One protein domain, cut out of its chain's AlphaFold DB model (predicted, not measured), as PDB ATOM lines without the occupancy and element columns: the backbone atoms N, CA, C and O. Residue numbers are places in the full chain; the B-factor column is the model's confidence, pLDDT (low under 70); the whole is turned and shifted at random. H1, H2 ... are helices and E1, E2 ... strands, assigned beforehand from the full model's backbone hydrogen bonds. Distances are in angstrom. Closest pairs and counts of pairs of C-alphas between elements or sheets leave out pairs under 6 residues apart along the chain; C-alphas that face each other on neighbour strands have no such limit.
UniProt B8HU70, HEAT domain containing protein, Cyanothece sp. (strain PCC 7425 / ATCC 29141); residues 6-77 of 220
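This is residues 6 to 77 of the 220 residues of the protein "HEAT domain containing protein" of Cyanothece sp. (strain PCC 7425 / ATCC 29141) (UniProt B8HU70). A small antiparallel sheet of three strands, E1, E2 and E3, makes a wall in a loose model, with the short helix H1 at one end of the sheet and the longer helix H2 near E3, both only grazing the sheet. Two stretches stick out from this body: the loop of residues 43 to 48, and the tail of residues 66 to 77, which holds E4. The 72 printed residues run E1, E2, H1, E3, H2, E4, two named helices and four named strands; the sheet has the order E1, E2, E3 and is antiparallel. The class is mixed, helices and strands, with 32 residues, under half, in named elements. The whole is loose, with a radius of gyration of the C-alphas of 15.5 A and spans of 43 by 35 by 22 A.

E1, residues 8 to 10, and E2, residues 17 to 21, form a hairpin, antiparallel at 162 degrees between their directions. N 9 and O 18 are within hydrogen-bond range at 2.8 A, and so are N 18 and O 9 at 2.9 A. H1, residues 23 to 26, follows E2 over a tight link and is only just on the sheet, with 5 pairs of C-alphas within 10 A; it only grazes it. E3, residues 35 to 39, is the other neighbour of E2, antiparallel at 160 degrees, with N 19 and O 37 at 2.8 A and N 37 and O 19 at 2.8 A. E1 and E3 are edge strands. H2, residues 51 to 61, is on the sheet but only grazes it with residues 53 to 60; its closest C-alpha pair with E3 is Ile 38 and Val 60, 8.0 A. E4, residues 69 to 72, pairs with no named strand, and H2 and E4 are apart. In H2 every O i to N i+4 pair is within hydrogen-bond range; H1 is too short for such a pair.

E1 begins at C-alpha 8 at (41.372, -28.726, -44.981) and is 6.6 A long. E2 is 12.0 A long, H1 4.9 A and E3 12.2 A. H2 is 15.2 A long, from C-alpha 51 at (28.122, -40.713, -29.555) to C-alpha 61. E4 is 10.0 A long and ends at C-alpha 72 at (51.261, -18.188, -24.533).

The two C-alphas farthest apart are those of Lys 45 and Glu 75, 49.1 A. The printed part has no cut. The link from E3 to H2, with 11 residues, is long. The mean pLDDT of the printed part is 81.3; it is under 70 at residues 44 to 46, 71, 74 and 76 to 77.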
ATOM      1  N   ALA A   6      43.420 -28.391 -49.967       83.56
ATOM      2  CA  ALA A   6      44.311 -27.360 -49.425       83.56
ATOM      3  C   ALA A   6      43.646 -26.466 -48.354       83.56
ATOM      4  O   ALA A   6      44.337 -25.873 -47.519       83.56
ATOM      5  N   ASP A   7      42.313 -26.419 -48.331       88.69
ATOM      6  CA  ASP A   7      41.515 -25.684 -47.344       88.69
ATOM      7  C   ASP A   7      41.249 -26.515 -46.076       88.69
ATOM      8  O   ASP A   7      40.726 -26.005 -45.086       88.69
ATOM      9  N   MET A   8      41.610 -27.802 -46.086       90.06
ATOM     10  CA  MET A   8      41.372 -28.726 -44.981       90.06
ATOM     11  C   MET A   8      42.569 -28.746 -44.022       90.06
ATOM     12  O   MET A   8      43.732 -28.731 -44.432       90.06
ATOM     13  N   ARG A   9      42.299 -28.805 -42.720       89.44
ATOM     14  CA  ARG A   9      43.286 -29.057 -41.665       89.44
ATOM     15  C   ARG A   9      42.860 -30.277 -40.878       89.44
ATOM     16  O   ARG A   9      41.720 -30.362 -40.436       89.44
ATOM     17  N   PHE A  10      43.777 -31.225 -40.745       87.94
ATOM     18  CA  PHE A  10      43.552 -32.433 -39.965       87.94
ATOM     19  C   PHE A  10      43.658 -32.113 -38.470       87.94
ATOM     20  O   PHE A  10      44.629 -31.490 -38.047       87.94
ATOM     21  N   LEU A  11      42.659 -32.534 -37.695       86.62
ATOM     22  CA  LEU A  11      42.612 -32.418 -36.234       86.62
ATOM     23  C   LEU A  11      42.836 -33.779 -35.555       86.62
ATOM     24  O   LEU A  11      43.538 -33.861 -34.549       86.62
ATOM     25  N   GLY A  12      42.258 -34.844 -36.119       77.94
ATOM     26  CA  GLY A  12      42.240 -36.178 -35.517       77.94
ATOM     27  C   GLY A  12      41.149 -36.356 -34.452       77.94
ATOM     28  O   GLY A  12      40.385 -35.453 -34.136       77.94
ATOM     29  N   SER A  13      41.045 -37.565 -33.896       78.94
ATOM     30  CA  SER A  13      39.949 -37.948 -32.988       78.94
ATOM     31  C   SER A  13      39.653 -36.891 -31.900       78.94
ATOM     32  O   SER A  13      40.589 -36.455 -31.226       78.94
ATOM     33  N   PRO A  14      38.371 -36.536 -31.651       86.81
ATOM     34  CA  PRO A  14      37.153 -37.187 -32.155       86.81
ATOM     35  C   PRO A  14      36.631 -36.678 -33.510       86.81
ATOM     36  O   PRO A  14      35.631 -37.224 -33.967       86.81
ATOM     37  N   ILE A  15      37.245 -35.670 -34.138       91.38
ATOM     38  CA  ILE A  15      36.798 -35.098 -35.420       91.38
ATOM     39  C   ILE A  15      37.974 -35.004 -36.383       91.38
ATOM     40  O   ILE A  15      38.948 -34.325 -36.096       91.38
ATOM     41  N   ASP A  16      37.868 -35.603 -37.563       84.94
ATOM     42  CA  ASP A  16      39.017 -35.688 -38.464       84.94
ATOM     43  C   ASP A  16      39.541 -34.336 -38.987       84.94
ATOM     44  O   ASP A  16      40.756 -34.142 -39.031       84.94
ATOM     45  N   TYR A  17      38.674 -33.401 -39.393       91.56
ATOM     46  CA  TYR A  17      39.081 -32.168 -40.078       91.56
ATOM     47  C   TYR A  17      38.315 -30.921 -39.628       91.56
ATOM     48  O   TYR A  17      37.132 -30.964 -39.296       91.56
ATOM     49  N   ILE A  18      38.983 -29.776 -39.749       94.94
ATOM     50  CA  ILE A  18      38.356 -28.463 -39.919       94.94
ATOM     51  C   ILE A  18      38.653 -27.962 -41.335       94.94
ATOM     52  O   ILE A  18      39.761 -28.135 -41.842       94.94
ATOM     53  N   ILE A  19      37.666 -27.385 -42.010       91.62
ATOM     54  CA  ILE A  19      37.779 -26.904 -43.389       91.62
ATOM     55  C   ILE A  19      37.521 -25.403 -43.388       91.62
ATOM     56  O   ILE A  19      36.446 -24.961 -42.991       91.62
ATOM     57  N   PHE A  20      38.495 -24.632 -43.854       93.62
ATOM     58  CA  PHE A  20      38.392 -23.187 -44.034       93.62
ATOM     59  C   PHE A  20      38.042 -22.904 -45.493       93.62
ATOM     60  O   PHE A  20      38.920 -22.666 -46.318       93.62
ATOM     61  N   GLN A  21      36.763 -23.007 -45.848       86.94
ATOM     62  CA  GLN A  21      36.325 -22.889 -47.237       86.94
ATOM     63  C   GLN A  21      36.734 -21.530 -47.829       86.94
ATOM     64  O   GLN A  21      36.361 -20.487 -47.294       86.94
ATOM     65  N   GLY A  22      37.483 -21.548 -48.937       85.56
ATOM     66  CA  GLY A  22      38.007 -20.339 -49.585       85.56
ATOM     67  C   GLY A  22      39.396 -19.917 -49.091       85.56
ATOM     68  O   GLY A  22      39.959 -18.956 -49.608       85.56
ATOM     69  N   TYR A  23      39.995 -20.648 -48.145       90.25
ATOM     70  CA  TYR A  23      41.316 -20.339 -47.590       90.25
ATOM     71  C   TYR A  23      42.410 -20.198 -48.650       90.25
ATOM     72  O   TYR A  23      43.232 -19.289 -48.570       90.25
ATOM     73  N   THR A  24      42.434 -21.079 -49.651       84.94
ATOM     74  CA  THR A  24      43.454 -21.049 -50.708       84.94
ATOM     75  C   THR A  24      43.451 -19.733 -51.486       84.94
ATOM     76  O   THR A  24      44.518 -19.282 -51.895       84.94
ATOM     77  N   GLU A  25      42.284 -19.115 -51.669       85.44
ATOM     78  CA  GLU A  25      42.137 -17.817 -52.339       85.44
ATOM     79  C   GLU A  25      42.393 -16.654 -51.370       85.44
ATOM     80  O   GLU A  25      43.008 -15.660 -51.750       85.44
ATOM     81  N   ALA A  26      41.968 -16.800 -50.111       85.50
ATOM     82  CA  ALA A  26      42.097 -15.777 -49.078       85.50
ATOM     83  C   ALA A  26      43.535 -15.576 -48.575       85.50
ATOM     84  O   ALA A  26      43.905 -14.478 -48.174       85.50
ATOM     85  N   LYS A  27      44.374 -16.621 -48.583       79.00
ATOM     86  CA  LYS A  27      45.721 -16.554 -47.983       79.00
ATOM     87  C   LYS A  27      46.682 -15.599 -48.700       79.00
ATOM     88  O   LYS A  27      47.523 -15.003 -48.038       79.00
ATOM     89  N   ASP A  28      46.553 -15.463 -50.021       78.19
ATOM     90  CA  ASP A  28      47.447 -14.653 -50.869       78.19
ATOM     91  C   ASP A  28      46.675 -13.621 -51.718       78.19
ATOM     92  O   ASP A  28      47.237 -13.001 -52.624       78.19
ATOM     93  N   GLY A  29      45.374 -13.457 -51.470       77.94
ATOM     94  CA  GLY A  29      44.474 -12.653 -52.290       77.94
ATOM     95  C   GLY A  29      43.451 -11.880 -51.457       77.94
ATOM     96  O   GLY A  29      43.381 -12.043 -50.245       77.94
ATOM     97  N   PRO A  30      42.636 -11.025 -52.094       79.94
ATOM     98  CA  PRO A  30      41.652 -10.190 -51.402       79.94
ATOM     99  C   PRO A  30      40.368 -10.945 -51.017       79.94
ATOM    100  O   PRO A  30      39.378 -10.310 -50.670       79.94
ATOM    101  N   ALA A  31      40.335 -12.271 -51.176       82.81
ATOM    102  CA  ALA A  31      39.152 -13.076 -50.902       82.81
ATOM    103  C   ALA A  31      38.980 -13.322 -49.394       82.81
ATOM    104  O   ALA A  31      39.959 -13.412 -48.658       82.81
ATOM    105  N   ASP A  32      37.733 -13.487 -48.954       82.00
ATOM    106  CA  ASP A  32      37.403 -13.826 -47.568       82.00
ATOM    107  C   ASP A  32      37.279 -15.345 -47.357       82.00
ATOM    108  O   ASP A  32      37.027 -16.118 -48.288       82.00
ATOM    109  N   ILE A  33      37.380 -15.780 -46.095       85.06
ATOM    110  CA  ILE A  33      36.970 -17.133 -45.692       85.06
ATOM    111  C   ILE A  33      35.444 -17.224 -45.761       85.06
ATOM    112  O   ILE A  33      34.733 -16.507 -45.062       85.06
ATOM    113  N   GLN A  34      34.938 -18.140 -46.582       84.75
ATOM    114  CA  GLN A  34      33.505 -18.288 -46.849       84.75
ATOM    115  C   GLN A  34      32.779 -19.016 -45.713       84.75
ATOM    116  O   GLN A  34      31.647 -18.678 -45.377       84.75
ATOM    117  N   ALA A  35      33.414 -20.047 -45.147       82.81
ATOM    118  CA  ALA A  35      32.863 -20.844 -44.057       82.81
ATOM    119  C   ALA A  35      33.961 -21.604 -43.302       82.81
ATOM    120  O   ALA A  35      34.985 -21.983 -43.874       82.81
ATOM    121  N   VAL A  36      33.696 -21.895 -42.029       89.44
ATOM    122  CA  VAL A  36      34.479 -22.833 -41.220       89.44
ATOM    123  C   VAL A  36      33.623 -24.074 -40.977       89.44
ATOM    124  O   VAL A  36      32.576 -23.988 -40.339       89.44
ATOM    125  N   ILE A  37      34.044 -25.226 -41.500       90.75
ATOM    126  CA  ILE A  37      33.304 -26.491 -41.396       90.75
ATOM    127  C   ILE A  37      34.064 -27.470 -40.507       90.75
ATOM    128  O   ILE A  37      35.220 -27.785 -40.768       90.75
ATOM    129  N   ILE A  38      33.392 -28.003 -39.491       93.00
ATOM    130  CA  ILE A  38      33.881 -29.110 -38.660       93.00
ATOM    131  C   ILE A  38      33.416 -30.414 -39.320       93.00
ATOM    132  O   ILE A  38      32.216 -30.610 -39.517       93.00
ATOM    133  N   ALA A  39      34.348 -31.285 -39.709       89.56
ATOM    134  CA  ALA A  39      34.071 -32.436 -40.564       89.56
ATOM    135  C   ALA A  39      34.712 -33.727 -40.044       89.56
ATOM    136  O   ALA A  39      35.906 -33.787 -39.772       89.56
ATOM    137  N   ASP A  40      33.918 -34.792 -39.989       89.75
ATOM    138  CA  ASP A  40      34.378 -36.150 -39.705       89.75
ATOM    139  C   ASP A  40      34.219 -37.023 -40.957       89.75
ATOM    140  O   ASP A  40      33.179 -36.964 -41.625       89.75
ATOM    141  N   ILE A  41      35.233 -37.814 -41.318       85.69
ATOM    142  CA  ILE A  41      35.229 -38.620 -42.543       85.69
ATOM    143  C   ILE A  41      34.879 -40.068 -42.214       85.69
ATOM    144  O   ILE A  41      35.688 -40.867 -41.745       85.69
ATOM    145  N   LYS A  42      33.667 -40.463 -42.596       82.75
ATOM    146  CA  LYS A  42      33.206 -41.850 -42.534       82.75
ATOM    147  C   LYS A  42      33.413 -42.561 -43.870       82.75
ATOM    148  O   LYS A  42      33.000 -42.070 -44.918       82.75
ATOM    149  N   ARG A  43      34.050 -43.738 -43.851       77.50
ATOM    150  CA  ARG A  43      34.222 -44.598 -45.037       77.50
ATOM    151  C   ARG A  43      33.382 -45.869 -44.897       77.50
ATOM    152  O   ARG A  43      33.533 -46.601 -43.926       77.50
ATOM    153  N   GLY A  44      32.552 -46.159 -45.901       68.69
ATOM    154  CA  GLY A  44      31.752 -47.387 -45.985       68.69
ATOM    155  C   GLY A  44      30.273 -47.213 -45.620       68.69
ATOM    156  O   GLY A  44      29.875 -46.246 -44.980       68.69
ATOM    157  N   LYS A  45      29.447 -48.178 -46.045       56.62
ATOM    158  CA  LYS A  45      27.970 -48.122 -46.001       56.62
ATOM    159  C   LYS A  45      27.367 -48.073 -44.584       56.62
ATOM    160  O   LYS A  45      26.206 -47.712 -44.442       56.62
ATOM    161  N   TYR A  46      28.138 -48.442 -43.563       57.03
ATOM    162  CA  TYR A  46      27.672 -48.588 -42.175       57.03
ATOM    163  C   TYR A  46      28.432 -47.698 -41.184       57.03
ATOM    164  O   TYR A  46      28.378 -47.922 -39.978       57.03
ATOM    165  N   ALA A  47      29.196 -46.728 -41.682       70.50
ATOM    166  CA  ALA A  47      29.979 -45.855 -40.831       70.50
ATOM    167  C   ALA A  47      29.086 -44.731 -40.278       70.50
ATOM    168  O   ALA A  47      28.705 -43.817 -41.004       70.50
ATOM    169  N   ASN A  48      28.762 -44.825 -38.988       79.50
ATOM    170  CA  ASN A  48      27.971 -43.840 -38.248       79.50
ATOM    171  C   ASN A  48      28.871 -42.976 -37.366       79.50
ATOM    172  O   ASN A  48      29.961 -43.405 -36.978       79.50
ATOM    173  N   LEU A  49      28.398 -41.775 -37.031       81.38
ATOM    174  CA  LEU A  49      29.029 -40.951 -36.004       81.38
ATOM    175  C   LEU A  49      29.051 -41.718 -34.673       81.38
ATOM    176  O   LEU A  49      28.117 -42.444 -34.340       81.38
ATOM    177  N   SER A  50      30.135 -41.581 -33.916       80.38
ATOM    178  CA  SER A  50      30.167 -42.035 -32.527       80.38
ATOM    179  C   SER A  50      29.326 -41.102 -31.650       80.38
ATOM    180  O   SER A  50      29.096 -39.947 -32.007       80.38
ATOM    181  N   GLY A  51      28.925 -41.549 -30.457       80.31
ATOM    182  CA  GLY A  51      28.122 -40.713 -29.555       80.31
ATOM    183  C   GLY A  51      28.790 -39.377 -29.188       80.31
ATOM    184  O   GLY A  51      28.107 -38.373 -29.002       80.31
ATOM    185  N   ILE A  52      30.129 -39.317 -29.135       80.50
ATOM    186  CA  ILE A  52      30.844 -38.047 -28.925       80.50
ATOM    187  C   ILE A  52      30.800 -37.153 -30.171       80.50
ATOM    188  O   ILE A  52      30.619 -35.944 -30.048       80.50
ATOM    189  N   GLN A  53      30.885 -37.731 -31.370       87.12
ATOM    190  CA  GLN A  53      30.762 -36.994 -32.629       87.12
ATOM    191  C   GLN A  53      29.346 -36.450 -32.835       87.12
ATOM    192  O   GLN A  53      29.192 -35.327 -33.305       87.12
ATOM    193  N   GLU A  54      28.314 -37.193 -32.429       89.00
ATOM    194  CA  GLU A  54      26.928 -36.712 -32.423       89.00
ATOM    195  C   GLU A  54      26.744 -35.530 -31.467       89.00
ATOM    196  O   GLU A  54      26.136 -34.526 -31.838       89.00
ATOM    197  N   LYS A  55      27.324 -35.599 -30.261       86.00
ATOM    198  CA  LYS A  55      27.301 -34.486 -29.299       86.00
ATOM    199  C   LYS A  55      28.008 -33.243 -29.846       86.00
ATOM    200  O   LYS A  55      27.491 -32.137 -29.687       86.00
ATOM    201  N   ILE A  56      29.147 -33.413 -30.520       88.06
ATOM    202  CA  ILE A  56      29.867 -32.311 -31.175       88.06
ATOM    203  C   ILE A  56      29.034 -31.735 -32.324       88.06
ATOM    204  O   ILE A  56      28.835 -30.525 -32.369       88.06
ATOM    205  N   LYS A  57      28.472 -32.579 -33.199       87.69
ATOM    206  CA  LYS A  57      27.560 -32.150 -34.271       87.69
ATOM    207  C   LYS A  57      26.404 -31.317 -33.717       87.69
ATOM    208  O   LYS A  57      26.161 -30.223 -34.210       87.69
ATOM    209  N   ALA A  58      25.761 -31.779 -32.645       83.31
ATOM    210  CA  ALA A  58      24.672 -31.058 -31.992       83.31
ATOM    211  C   ALA A  58      25.119 -29.723 -31.367       83.31
ATOM    212  O   ALA A  58      24.331 -28.786 -31.283       83.31
ATOM    213  N   ALA A  59      26.367 -29.601 -30.904       84.06
ATOM    214  CA  ALA A  59      26.907 -28.320 -30.453       84.06
ATOM    215  C   ALA A  59      27.089 -27.339 -31.619       84.06
ATOM    216  O   ALA A  59      26.665 -26.190 -31.500       84.06
ATOM    217  N   VAL A  60      27.628 -27.809 -32.747       87.31
ATOM    218  CA  VAL A  60      27.798 -27.012 -33.973       87.31
ATOM    219  C   VAL A  60      26.451 -26.567 -34.542       87.31
ATOM    220  O   VAL A  60      26.263 -25.384 -34.807       87.31
ATOM    221  N   GLU A  61      25.486 -27.481 -34.661       83.25
ATOM    222  CA  GLU A  61      24.127 -27.190 -35.151       83.25
ATOM    223  C   GLU A  61      23.374 -26.213 -34.239       83.25
ATOM    224  O   GLU A  61      22.562 -25.425 -34.716       83.25
ATOM    225  N   ALA A  62      23.681 -26.216 -32.939       77.75
ATOM    226  CA  ALA A  62      23.147 -25.262 -31.972       77.75
ATOM    227  C   ALA A  62      23.923 -23.928 -31.915       77.75
ATOM    228  O   ALA A  62      23.647 -23.112 -31.039       77.75
ATOM    229  N   GLY A  63      24.917 -23.707 -32.786       79.06
ATOM    230  CA  GLY A  63      25.713 -22.475 -32.821       79.06
ATOM    231  C   GLY A  63      26.695 -22.312 -31.656       79.06
ATOM    232  O   GLY A  63      27.213 -21.220 -31.443       79.06
ATOM    233  N   ARG A  64      26.985 -23.380 -30.900       81.62
ATOM    234  CA  ARG A  64      27.931 -23.371 -29.765       81.62
ATOM    235  C   ARG A  64      29.384 -23.500 -30.239       81.62
ATOM    236  O   ARG A  64      30.117 -24.375 -29.781       81.62
ATOM    237  N   VAL A  65      29.774 -22.660 -31.194       84.06
ATOM    238  CA  VAL A  65      31.124 -22.579 -31.769       84.06
ATOM    239  C   VAL A  65      31.588 -21.135 -31.651       84.06
ATOM    240  O   VAL A  65      30.914 -20.230 -32.136       84.06
ATOM    241  N   TYR A  66      32.731 -20.929 -31.003       79.25
ATOM    242  CA  TYR A  66      33.213 -19.604 -30.620       79.25
ATOM    243  C   TYR A  66      34.673 -19.421 -31.030       79.25
ATOM    244  O   TYR A  66      35.435 -20.387 -31.095       79.25
ATOM    245  N   TRP A  67      35.055 -18.172 -31.294       79.50
ATOM    246  CA  TRP A  67      36.441 -17.783 -31.528       79.50
ATOM    247  C   TRP A  67      37.090 -17.360 -30.208       79.50
ATOM    248  O   TRP A  67      36.525 -16.540 -29.490       79.50
ATOM    249  N   GLN A  68      38.280 -17.886 -29.911       74.88
ATOM    250  CA  GLN A  68      39.089 -17.474 -28.765       74.88
ATOM    251  C   GLN A  68      40.554 -17.376 -29.189       74.88
ATOM    252  O   GLN A  68      41.124 -18.352 -29.679       74.88
ATOM    253  N   THR A  69      41.177 -16.224 -28.947       70.12
ATOM    254  CA  THR A  69      42.626 -16.062 -29.103       70.12
ATOM    255  C   THR A  69      43.300 -16.375 -27.767       70.12
ATOM    256  O   THR A  69      42.944 -15.803 -26.737       70.12
ATOM    257  N   ILE A  70      44.252 -17.309 -27.765       70.44
ATOM    258  CA  ILE A  70      45.021 -17.691 -26.575       70.44
ATOM    259  C   ILE A  70      46.476 -17.311 -26.818       70.44
ATOM    260  O   ILE A  70      47.085 -17.792 -27.773       70.44
ATOM    261  N   TYR A  71      47.027 -16.464 -25.952       68.44
ATOM    262  CA  TYR A  71      48.433 -16.081 -25.988       68.44
ATOM    263  C   TYR A  71      49.200 -16.906 -24.961       68.44
ATOM    264  O   TYR A  71      48.766 -17.035 -23.817       68.44
ATOM    265  N   ILE A  72      50.323 -17.471 -25.391       70.44
ATOM    266  CA  ILE A  72      51.261 -18.188 -24.533       70.44
ATOM    267  C   ILE A  72      52.488 -17.291 -24.414       70.44
ATOM    268  O   ILE A  72      53.057 -16.918 -25.442       70.44
ATOM    269  N   ASP A  73      52.848 -16.895 -23.195       71.25
ATOM    270  CA  ASP A  73      54.085 -16.149 -22.958       71.25
ATOM    271  C   ASP A  73      55.323 -17.069 -22.980       71.25
ATOM    272  O   ASP A  73      55.213 -18.296 -23.042       71.25
ATOM    273  N   ASP A  74      56.519 -16.475 -22.935       66.44
ATOM    274  CA  ASP A  74      57.795 -17.212 -22.956       66.44
ATOM    275  C   ASP A  74      57.966 -18.160 -21.749       66.44
ATOM    276  O   ASP A  74      58.789 -19.078 -21.780       66.44
ATOM    277  N   GLU A  75      57.165 -17.981 -20.696       70.81
ATOM    278  CA  GLU A  75      57.113 -18.830 -19.503       70.81
ATOM    279  C   GLU A  75      56.008 -19.901 -19.587       70.81
ATOM    280  O   GLU A  75      55.760 -20.627 -18.625       70.81
ATOM    281  N   SER A  76      55.384 -20.063 -20.760       58.62
ATOM    282  CA  SER A  76      54.266 -20.980 -21.017       58.62
ATOM    283  C   SER A  76      52.983 -20.669 -20.234       58.62
ATOM    284  O   SER A  76      52.102 -21.529 -20.126       58.62
ATOM    285  N   ASN A  77      52.822 -19.452 -19.710       54.69
ATOM    286  CA  ASN A  77      51.565 -19.031 -19.109       54.69
ATOM    287  C   ASN A  77      50.555 -18.677 -20.199       54.69
ATOM    288  O   ASN A  77      50.831 -17.945 -21.150       54.69
TER     289      ASN A  77